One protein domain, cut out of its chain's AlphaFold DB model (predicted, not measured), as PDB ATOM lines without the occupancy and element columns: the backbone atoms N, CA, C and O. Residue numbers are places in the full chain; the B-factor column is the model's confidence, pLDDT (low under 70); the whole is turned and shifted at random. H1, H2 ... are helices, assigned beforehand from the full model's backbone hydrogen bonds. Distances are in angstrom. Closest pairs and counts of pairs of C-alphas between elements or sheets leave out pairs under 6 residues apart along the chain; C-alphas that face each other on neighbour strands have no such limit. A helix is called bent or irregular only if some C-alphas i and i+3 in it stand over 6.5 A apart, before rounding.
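This is residues 423 to 497 of the 600 residues of the protein "Bromo domain-containing protein" of Wallemia hederae (UniProt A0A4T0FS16). One long helix, H2, makes the long axis of a loose, flat all-helix model; H1 crosses it like an off-centre X, with its residues 427 to 435 over residues 451 to 459 of H2, and the shorter H3 packs aslant on residues 465 to 473, toward the other end of H2. H1 and H3 have no contact with each other, and the chain folds back at both ends of H2 through the links of residues 441 to 447 and 476 to 482. The printed part has 75 residues with three named helices, in the order H1, H2, H3, and no named strand; 57 of the residues are in the helices, and the class is all helix. The whole is loose, with a radius of gyration of the C-alphas of 16.0 A, and the C-alphas span 48 by 27 by 14 A along their three main axes.

H2, residues 448 to 475, is the longest helix and measures 40.6 A from first to last C-alpha; it begins with C-alpha 448 at (255.144, -2.344, 181.906) and ends with C-alpha 475 at (223.948, -1.821, 207.920). H1, residues 423 to 440, measures 25.8 A and begins with C-alpha 423 at (251.561, -6.771, 200.289). H3, residues 483 to 493, measures 15.7 A and ends with C-alpha 493 at (226.148, 0.156, 192.708).

H2 touches both other helices. It touches H1 with residues 451 to 459 alone, and H1 touches it with residues 427 to 435 alone. The closest C-alphas of H1 and H2 are those of His 431 and Asp 455, 5.9 A apart. These two helices run opposite ways at a steep tilt of 69 degrees, only just short of about perpendicular. H2 touches H3 with residues 465 to 473 alone; the closest C-alphas are those of Gly 468 and Val 490, 6.0 A apart. H2 and H3 run opposite ways at a steep tilt of 49 degrees. H1 and H3 are apart. In H1, H2 and H3 every pair of O i and N i+4 is within hydrogen-bond range, and no helix is bent.

The two C-alphas farthest apart are those of Thr 444 and Asp 478, at 49.2 A, while the C-alphas of Glu 423 and Ser 497, the first and last printed, are 29.7 A apart. The printed part has no cut. The links from H1 to H2 and from H2 to H3 are both short, with 7 residues each. The mean pLDDT of the printed part is 71.3, and 30 residues are under 70: residues 423 to 428, 435 to 445, 449, 475 to 485 and 495.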
ATOM      1  N   GLU A 423     252.091  -7.745 201.261       63.34
ATOM      2  CA  GLU A 423     251.561  -6.771 200.289       63.34
ATOM      3  C   GLU A 423     252.218  -6.916 198.904       63.34
ATOM      4  O   GLU A 423     251.530  -6.941 197.881       63.34
ATOM      5  N   ASP A 424     253.530  -7.162 198.878       61.94
ATOM      6  CA  ASP A 424     254.294  -7.409 197.649       61.94
ATOM      7  C   ASP A 424     253.851  -8.693 196.926       61.94
ATOM      8  O   ASP A 424     253.763  -8.731 195.694       61.94
ATOM      9  N   ALA A 425     253.516  -9.749 197.676       67.50
ATOM     10  CA  ALA A 425     253.015 -10.995 197.101       67.50
ATOM     11  C   ALA A 425     251.620 -10.806 196.483       67.50
ATOM     12  O   ALA A 425     251.343 -11.340 195.408       67.50
ATOM     13  N   VAL A 426     250.758 -10.005 197.119       69.38
ATOM     14  CA  VAL A 426     249.426  -9.663 196.592       69.38
ATOM     15  C   VAL A 426     249.541  -8.844 195.306       69.38
ATOM     16  O   VAL A 426     248.858  -9.155 194.327       69.38
ATOM     17  N   GLY A 427     250.445  -7.859 195.264       68.81
ATOM     18  CA  GLY A 427     250.732  -7.085 194.053       68.81
ATOM     19  C   GLY A 427     251.228  -7.964 192.901       68.81
ATOM     20  O   GLY A 427     250.722  -7.872 191.782       68.81
ATOM     21  N   GLY A 428     252.148  -8.893 193.183       69.62
ATOM     22  CA  GLY A 428     252.653  -9.845 192.189       69.62
ATOM     23  C   GLY A 428     251.590 -10.821 191.666       69.62
ATOM     24  O   GLY A 428     251.596 -11.167 190.483       69.62
ATOM     25  N   ILE A 429     250.656 -11.255 192.517       73.44
ATOM     26  CA  ILE A 429     249.509 -12.082 192.108       73.44
ATOM     27  C   ILE A 429     248.570 -11.283 191.202       73.44
ATOM     28  O   ILE A 429     248.177 -11.779 190.146       73.44
ATOM     29  N   LEU A 430     248.243 -10.045 191.580       77.88
ATOM     30  CA  LEU A 430     247.356  -9.187 190.799       77.88
ATOM     31  C   LEU A 430     247.922  -8.918 189.402       77.88
ATOM     32  O   LEU A 430     247.214  -9.089 188.411       77.88
ATOM     33  N   HIS A 431     249.215  -8.608 189.324       79.69
ATOM     34  CA  HIS A 431     249.913  -8.395 188.062       79.69
ATOM     35  C   HIS A 431     249.831  -9.616 187.131       79.69
ATOM     36  O   HIS A 431     249.535  -9.498 185.940       79.69
ATOM     37  N   LYS A 432     249.999 -10.829 187.678       72.81
ATOM     38  CA  LYS A 432     249.841 -12.081 186.916       72.81
ATOM     39  C   LYS A 432     248.413 -12.273 186.397       72.81
ATOM     40  O   LYS A 432     248.242 -12.747 185.275       72.81
ATOM     41  N   VAL A 433     247.398 -11.900 187.181       73.44
ATOM     42  CA  VAL A 433     245.987 -11.953 186.755       73.44
ATOM     43  C   VAL A 433     245.723 -10.964 185.620       73.44
ATOM     44  O   VAL A 433     245.100 -11.339 184.629       73.44
ATOM     45  N   VAL A 434     246.234  -9.735 185.714       75.06
ATOM     46  CA  VAL A 434     246.086  -8.710 184.667       75.06
ATOM     47  C   VAL A 434     246.725  -9.162 183.355       75.06
ATOM     48  O   VAL A 434     246.087  -9.083 182.305       75.06
ATOM     49  N   ILE A 435     247.939  -9.716 183.404       69.31
ATOM     50  CA  ILE A 435     248.590 -10.297 182.221       69.31
ATOM     51  C   ILE A 435     247.755 -11.450 181.649       69.31
ATOM     52  O   ILE A 435     247.557 -11.522 180.436       69.31
ATOM     53  N   GLY A 436     247.223 -12.328 182.503       64.12
ATOM     54  CA  GLY A 436     246.350 -13.426 182.086       64.12
ATOM     55  C   GLY A 436     245.091 -12.947 181.356       64.12
ATOM     56  O   GLY A 436     244.740 -13.497 180.313       64.12
ATOM     57  N   LEU A 437     244.445 -11.888 181.852       69.75
ATOM     58  CA  LEU A 437     243.272 -11.282 181.214       69.75
ATOM     59  C   LEU A 437     243.609 -10.639 179.865       69.75
ATOM     60  O   LEU A 437     242.841 -10.773 178.914       69.75
ATOM     61  N   LEU A 438     244.762  -9.974 179.755       67.12
ATOM     62  CA  LEU A 438     245.228  -9.405 178.489       67.12
ATOM     63  C   LEU A 438     245.503 -10.502 177.451       67.12
ATOM     64  O   LEU A 438     245.075 -10.385 176.305       67.12
ATOM     65  N   LEU A 439     246.138 -11.600 177.859       61.22
ATOM     66  CA  LEU A 439     246.363 -12.756 176.989       61.22
ATOM     67  C   LEU A 439     245.047 -13.390 176.529       61.22
ATOM     68  O   LEU A 439     244.902 -13.721 175.353       61.22
ATOM     69  N   HIS A 440     244.071 -13.517 177.431       59.50
ATOM     70  CA  HIS A 440     242.731 -14.015 177.106       59.50
ATOM     71  C   HIS A 440     241.990 -13.095 176.126       59.50
ATOM     72  O   HIS A 440     241.330 -13.555 175.196       59.50
ATOM     73  N   ALA A 441     242.184 -11.782 176.260       61.66
ATOM     74  CA  ALA A 441     241.683 -10.794 175.312       61.66
ATOM     75  C   ALA A 441     242.418 -10.802 173.953       61.66
ATOM     76  O   ALA A 441     241.954 -10.141 173.024       61.66
ATOM     77  N   GLY A 442     243.508 -11.568 173.814       55.38
ATOM     78  CA  GLY A 442     244.261 -11.751 172.570       55.38
ATOM     79  C   GLY A 442     245.542 -10.920 172.456       55.38
ATOM     80  O   GLY A 442     246.168 -10.928 171.400       55.38
ATOM     81  N   PHE A 443     245.961 -10.218 173.512       58.38
ATOM     82  CA  PHE A 443     247.207  -9.449 173.508       58.38
ATOM     83  C   PHE A 443     248.407 -10.365 173.755       58.38
ATOM     84  O   PHE A 443     248.451 -11.072 174.755       58.38
ATOM     85  N   THR A 444     249.408 -10.332 172.876       51.00
ATOM     86  CA  THR A 444     250.634 -11.142 173.003       51.00
ATOM     87  C   THR A 444     251.625 -10.567 174.015       51.00
ATOM     88  O   THR A 444     252.383 -11.313 174.632       51.00
ATOM     89  N   SER A 445     251.627  -9.244 174.187       59.66
ATOM     90  CA  SER A 445     252.438  -8.507 175.157       59.66
ATOM     91  C   SER A 445     251.850  -7.110 175.399       59.66
ATOM     92  O   SER A 445     251.010  -6.629 174.640       59.66
ATOM     93  N   SER A 446     252.271  -6.459 176.483       73.88
ATOM     94  CA  SER A 446     251.922  -5.071 176.805       73.88
ATOM     95  C   SER A 446     253.113  -4.385 177.477       73.88
ATOM     96  O   SER A 446     254.035  -5.053 177.947       73.88
ATOM     97  N   THR A 447     253.116  -3.053 177.510       79.25
ATOM     98  CA  THR A 447     254.176  -2.288 178.183       79.25
ATOM     99  C   THR A 447     254.013  -2.360 179.699       79.25
ATOM    100  O   THR A 447     252.893  -2.377 180.211       79.25
ATOM    101  N   THR A 448     255.130  -2.332 180.430       73.38
ATOM    102  CA  THR A 448     255.144  -2.344 181.906       73.38
ATOM    103  C   THR A 448     254.355  -1.180 182.511       73.38
ATOM    104  O   THR A 448     253.690  -1.340 183.534       73.38
ATOM    105  N   TYR A 449     254.366  -0.018 181.851       69.88
ATOM    106  CA  TYR A 449     253.552   1.137 182.234       69.88
ATOM    107  C   TYR A 449     252.050   0.852 182.100       69.88
ATOM    108  O   TYR A 449     251.288   1.097 183.034       69.88
ATOM    109  N   ALA A 450     251.617   0.296 180.965       74.56
ATOM    110  CA  ALA A 450     250.210  -0.017 180.734       74.56
ATOM    111  C   ALA A 450     249.702  -1.096 181.701       74.56
ATOM    112  O   ALA A 450     248.612  -0.953 182.254       74.56
ATOM    113  N   THR A 451     250.501  -2.135 181.962       77.88
ATOM    114  CA  THR A 451     250.157  -3.148 182.968       77.88
ATOM    115  C   THR A 451     250.101  -2.550 184.370       77.88
ATOM    116  O   THR A 451     249.151  -2.829 185.083       77.88
ATOM    117  N   GLY A 452     251.019  -1.646 184.739       75.94
ATOM    118  CA  GLY A 452     250.997  -0.992 186.053       75.94
ATOM    119  C   GLY A 452     249.774  -0.093 186.274       75.94
ATOM    120  O   GLY A 452     249.207  -0.061 187.367       75.94
ATOM    121  N   VAL A 453     249.308   0.604 185.231       83.12
ATOM    122  CA  VAL A 453     248.045   1.364 185.288       83.12
ATOM    123  C   VAL A 453     246.851   0.424 185.472       83.12
ATOM    124  O   VAL A 453     245.958   0.718 186.269       83.12
ATOM    125  N   LEU A 454     246.834  -0.709 184.764       80.38
ATOM    126  CA  LEU A 454     245.780  -1.715 184.895       80.38
ATOM    127  C   LEU A 454     245.788  -2.372 186.279       80.38
ATOM    128  O   LEU A 454     244.723  -2.495 186.880       80.38
ATOM    129  N   ASP A 455     246.956  -2.701 186.824       81.06
ATOM    130  CA  ASP A 455     247.101  -3.230 188.181       81.06
ATOM    131  C   ASP A 455     246.493  -2.266 189.203       81.06
ATOM    132  O   ASP A 455     245.665  -2.659 190.026       81.06
ATOM    133  N   HIS A 456     246.829  -0.975 189.109       80.25
ATOM    134  CA  HIS A 456     246.292   0.039 190.015       80.25
ATOM    135  C   HIS A 456     244.773   0.207 189.877       80.25
ATOM    136  O   HIS A 456     244.065   0.384 190.877       80.25
ATOM    137  N   LEU A 457     244.253   0.136 188.650       83.44
ATOM    138  CA  LEU A 457     242.823   0.251 188.388       83.44
ATOM    139  C   LEU A 457     242.051  -0.943 188.961       83.44
ATOM    140  O   LEU A 457     241.049  -0.740 189.650       83.44
ATOM    141  N   VAL A 458     242.533  -2.168 188.728       80.75
ATOM    142  CA  VAL A 458     241.909  -3.388 189.259       80.75
ATOM    143  C   VAL A 458     241.989  -3.401 190.782       80.75
ATOM    144  O   VAL A 458     240.981  -3.666 191.434       80.75
ATOM    145  N   HIS A 459     243.136  -3.033 191.360       80.44
ATOM    146  CA  HIS A 459     243.286  -2.898 192.806       80.44
ATOM    147  C   HIS A 459     242.248  -1.926 193.384       80.44
ATOM    148  O   HIS A 459     241.474  -2.286 194.266       80.44
ATOM    149  N   THR A 460     242.168  -0.712 192.829       81.88
ATOM    150  CA  THR A 460     241.236   0.331 193.288       81.88
ATOM    151  C   THR A 460     239.778  -0.112 193.177       81.88
ATOM    152  O   THR A 460     238.977   0.152 194.078       81.88
ATOM    153  N   TYR A 461     239.423  -0.790 192.088       83.69
ATOM    154  CA  TYR A 461     238.078  -1.312 191.884       83.69
ATOM    155  C   TYR A 461     237.722  -2.392 192.915       83.69
ATOM    156  O   TYR A 461     236.684  -2.299 193.573       83.69
ATOM    157  N   MET A 462     238.615  -3.360 193.135       81.62
ATOM    158  CA  MET A 462     238.415  -4.424 194.124       81.62
ATOM    159  C   MET A 462     238.327  -3.873 195.549       81.62
ATOM    160  O   MET A 462     237.462  -4.290 196.319       81.62
ATOM    161  N   THR A 463     239.148  -2.879 195.903       80.81
ATOM    162  CA  THR A 463     239.055  -2.211 197.209       80.81
ATOM    163  C   THR A 463     237.691  -1.548 197.405       80.81
ATOM    164  O   THR A 463     237.087  -1.702 198.465       80.81
ATOM    165  N   ARG A 464     237.170  -0.846 196.389       79.06
ATOM    166  CA  ARG A 464     235.848  -0.200 196.466       79.06
ATOM    167  C   ARG A 464     234.718  -1.210 196.638       79.06
ATOM    168  O   ARG A 464     233.839  -0.980 197.465       79.06
ATOM    169  N   LEU A 465     234.775  -2.339 195.931       80.06
ATOM    170  CA  LEU A 465     233.819  -3.433 196.110       80.06
ATOM    171  C   LEU A 465     233.847  -3.982 197.542       80.06
ATOM    172  O   LEU A 465     232.800  -4.093 198.172       80.06
ATOM    173  N   CYS A 466     235.034  -4.268 198.084       77.81
ATOM    174  CA  CYS A 466     235.183  -4.797 199.442       77.81
ATOM    175  C   CYS A 466     234.674  -3.823 200.514       77.81
ATOM    176  O   CYS A 466     234.003  -4.242 201.459       77.81
ATOM    177  N   VAL A 467     234.963  -2.525 200.367       79.81
ATOM    178  CA  VAL A 467     234.458  -1.486 201.280       79.81
ATOM    179  C   VAL A 467     232.935  -1.398 201.199       79.81
ATOM    180  O   VAL A 467     232.276  -1.446 202.235       79.81
ATOM    181  N   GLY A 468     232.367  -1.387 199.987       78.06
ATOM    182  CA  GLY A 468     230.917  -1.375 199.791       78.06
ATOM    183  C   GLY A 468     230.220  -2.603 200.386       78.06
ATOM    184  O   GLY A 468     229.176  -2.473 201.023       78.06
ATOM    185  N   MET A 469     230.816  -3.793 200.257       78.81
ATOM    186  CA  MET A 469     230.306  -5.015 200.892       78.81
ATOM    187  C   MET A 469     230.329  -4.914 202.414       78.81
ATOM    188  O   MET A 469     229.329  -5.230 203.054       78.81
ATOM    189  N   LYS A 470     231.426  -4.425 203.000       77.56
ATOM    190  CA  LYS A 470     231.541  -4.254 204.452       77.56
ATOM    191  C   LYS A 470     230.478  -3.293 204.993       77.56
ATOM    192  O   LYS A 470     229.746  -3.654 205.914       77.56
ATOM    193  N   GLU A 471     230.332  -2.122 204.382       77.62
ATOM    194  CA  GLU A 471     229.340  -1.117 204.787       77.62
ATOM    195  C   GLU A 471     227.904  -1.645 204.665       77.62
ATOM    196  O   GLU A 471     227.083  -1.464 205.568       77.62
ATOM    197  N   ALA A 472     227.607  -2.366 203.582       72.69
ATOM    198  CA  ALA A 472     226.293  -2.956 203.375       72.69
ATOM    199  C   ALA A 472     226.000  -4.100 204.367       72.69
ATOM    200  O   ALA A 472     224.862  -4.230 204.817       72.69
ATOM    201  N   THR A 473     227.004  -4.884 204.778       71.50
ATOM    202  CA  THR A 473     226.835  -5.911 205.827       71.50
ATOM    203  C   THR A 473     226.659  -5.328 207.230       71.50
ATOM    204  O   THR A 473     225.858  -5.850 207.998       71.50
ATOM    205  N   GLU A 474     227.349  -4.235 207.572       70.12
ATOM    206  CA  GLU A 474     227.209  -3.576 208.882       70.12
ATOM    207  C   GLU A 474     225.841  -2.902 209.044       70.12
ATOM    208  O   GLU A 474     225.292  -2.819 210.146       70.12
ATOM    209  N   TYR A 475     225.263  -2.441 207.934       62.62
ATOM    210  CA  TYR A 475     223.948  -1.821 207.920       62.62
ATOM    211  C   TYR A 475     222.808  -2.824 208.115       62.62
ATOM    212  O   TYR A 475     221.790  -2.526 208.746       62.62
ATOM    213  N   VAL A 476     222.988  -4.029 207.587       63.91
ATOM    214  CA  VAL A 476     221.991  -5.087 207.620       63.91
ATOM    215  C   VAL A 476     222.259  -5.980 208.833       63.91
ATOM    216  O   VAL A 476     222.726  -7.107 208.739       63.91
ATOM    217  N   ASN A 477     221.968  -5.440 210.016       56.97
ATOM    218  CA  ASN A 477     222.191  -6.097 211.310       56.97
ATOM    219  C   ASN A 477     221.131  -7.173 211.653       56.97
ATOM    220  O   ASN A 477     221.059  -7.649 212.788       56.97
ATOM    221  N   ASP A 478     220.276  -7.537 210.694       52.38
ATOM    222  CA  ASP A 478     219.305  -8.614 210.855       52.38
ATOM    223  C   ASP A 478     219.971  -9.947 210.524       52.38
ATOM    224  O   ASP A 478     220.506 -10.146 209.435       52.38
ATOM    225  N   LYS A 479     219.879 -10.899 211.459       53.88
ATOM    226  CA  LYS A 479     220.412 -12.274 211.364       53.88
ATOM    227  C   LYS A 479     219.816 -13.116 210.219       53.88
ATOM    228  O   LYS A 479     220.026 -14.323 210.182       53.88
ATOM    229  N   GLU A 480     219.052 -12.494 209.332       53.62
ATOM    230  CA  GLU A 480     218.185 -13.133 208.348       53.62
ATOM    231  C   GLU A 480     218.144 -12.378 207.013       53.62
ATOM    232  O   GLU A 480     217.342 -12.698 206.141       53.62
ATOM    233  N   ALA A 481     218.988 -11.360 206.825       55.69
ATOM    234  CA  ALA A 481     219.131 -10.801 205.499       55.69
ATOM    235  C   ALA A 481     219.987 -11.712 204.631       55.69
ATOM    236  O   ALA A 481     221.150 -11.984 204.936       55.69
ATOM    237  N   ASP A 482     219.394 -12.151 203.527       62.81
ATOM    238  CA  ASP A 482     220.067 -12.948 202.519       62.81
ATOM    239  C   ASP A 482     221.341 -12.231 202.062       62.81
ATOM    240  O   ASP A 482     221.277 -11.185 201.411       62.81
ATOM    241  N   ALA A 483     222.509 -12.805 202.371       65.00
ATOM    242  CA  ALA A 483     223.815 -12.306 201.929       65.00
ATOM    243  C   ALA A 483     223.849 -12.034 200.411       65.00
ATOM    244  O   ALA A 483     224.531 -11.125 199.943       65.00
ATOM    245  N   TYR A 484     223.031 -12.772 199.657       66.38
ATOM    246  CA  TYR A 484     222.782 -12.571 198.236       66.38
ATOM    247  C   TYR A 484     222.312 -11.149 197.891       66.38
ATOM    248  O   TYR A 484     222.854 -10.532 196.980       66.38
ATOM    249  N   ARG A 485     221.372 -10.582 198.656       67.19
ATOM    250  CA  ARG A 485     220.836  -9.231 198.413       67.19
ATOM    251  C   ARG A 485     221.864  -8.140 198.679       67.19
ATOM    252  O   ARG A 485     221.849  -7.105 198.021       67.19
ATOM    253  N   VAL A 486     222.755  -8.370 199.642       72.00
ATOM    254  CA  VAL A 486     223.860  -7.454 199.946       72.00
ATOM    255  C   VAL A 486     224.855  -7.433 198.788       72.00
ATOM    256  O   VAL A 486     225.221  -6.361 198.311       72.00
ATOM    257  N   VAL A 487     225.237  -8.610 198.287       76.56
ATOM    258  CA  VAL A 487     226.148  -8.739 197.141       76.56
ATOM    259  C   VAL A 487     225.530  -8.142 195.876       76.56
ATOM    260  O   VAL A 487     226.174  -7.337 195.210       76.56
ATOM    261  N   GLU A 488     224.270  -8.457 195.578       75.31
ATOM    262  CA  GLU A 488     223.541  -7.910 194.429       75.31
ATOM    263  C   GLU A 488     223.451  -6.377 194.485       75.31
ATOM    264  O   GLU A 488     223.686  -5.694 193.489       75.31
ATOM    265  N   HIS A 489     223.175  -5.810 195.664       73.81
ATOM    266  CA  HIS A 489     223.123  -4.363 195.845       73.81
ATOM    267  C   HIS A 489     224.475  -3.693 195.573       73.81
ATOM    268  O   HIS A 489     224.529  -2.691 194.861       73.81
ATOM    269  N   VAL A 490     225.564  -4.249 196.108       78.44
ATOM    270  CA  VAL A 490     226.911  -3.677 195.953       78.44
ATOM    271  C   VAL A 490     227.423  -3.819 194.523       78.44
ATOM    272  O   VAL A 490     228.027  -2.883 193.999       78.44
ATOM    273  N   LEU A 491     227.154  -4.946 193.861       77.69
ATOM    274  CA  LEU A 491     227.494  -5.132 192.451       77.69
ATOM    275  C   LEU A 491     226.761  -4.103 191.578       77.69
ATOM    276  O   LEU A 491     227.404  -3.383 190.808       77.69
ATOM    277  N   ASN A 492     225.449  -3.938 191.780       76.50
ATOM    278  CA  ASN A 492     224.643  -2.979 191.022       76.50
ATOM    279  C   ASN A 492     225.089  -1.521 191.240       76.50
ATOM    280  O   ASN A 492     225.063  -0.728 190.300       76.50
ATOM    281  N   GLN A 493     225.547  -1.161 192.447       76.06
ATOM    282  CA  GLN A 493     226.148   0.156 192.708       76.06
ATOM    283  C   GLN A 493     227.465   0.377 191.948       76.06
ATOM    284  O   GLN A 493     227.769   1.501 191.561       76.06
ATOM    285  N   ASN A 494     228.236  -0.686 191.713       75.69
ATOM    286  CA  ASN A 494     229.502  -0.647 190.978       75.69
ATOM    287  C   ASN A 494     229.315  -0.986 189.485       75.69
ATOM    288  O   ASN A 494     230.225  -1.505 188.839       75.69
ATOM    289  N   ALA A 495     228.130  -0.687 188.935       63.41
ATOM    290  CA  ALA A 495     227.766  -0.856 187.524       63.41
ATOM    291  C   ALA A 495     227.921  -2.289 186.973       63.41
ATOM    292  O   ALA A 495     228.025  -2.482 185.763       63.41
ATOM    293  N   THR A 496     227.911  -3.298 187.846       71.06
ATOM    294  CA  THR A 496     228.020  -4.711 187.470       71.06
ATOM    295  C   THR A 496     226.757  -5.434 187.920       71.06
ATOM    296  O   THR A 496     226.464  -5.459 189.106       71.06
ATOM    297  N   SER A 497     225.991  -6.035 187.009       76.50
ATOM    298  CA  SER A 497     224.839  -6.865 187.395       76.50
ATOM    299  C   SER A 497     225.192  -8.352 187.326       76.50
ATOM    300  O   SER A 497     226.084  -8.750 186.571       76.50
TER     301      SER A 497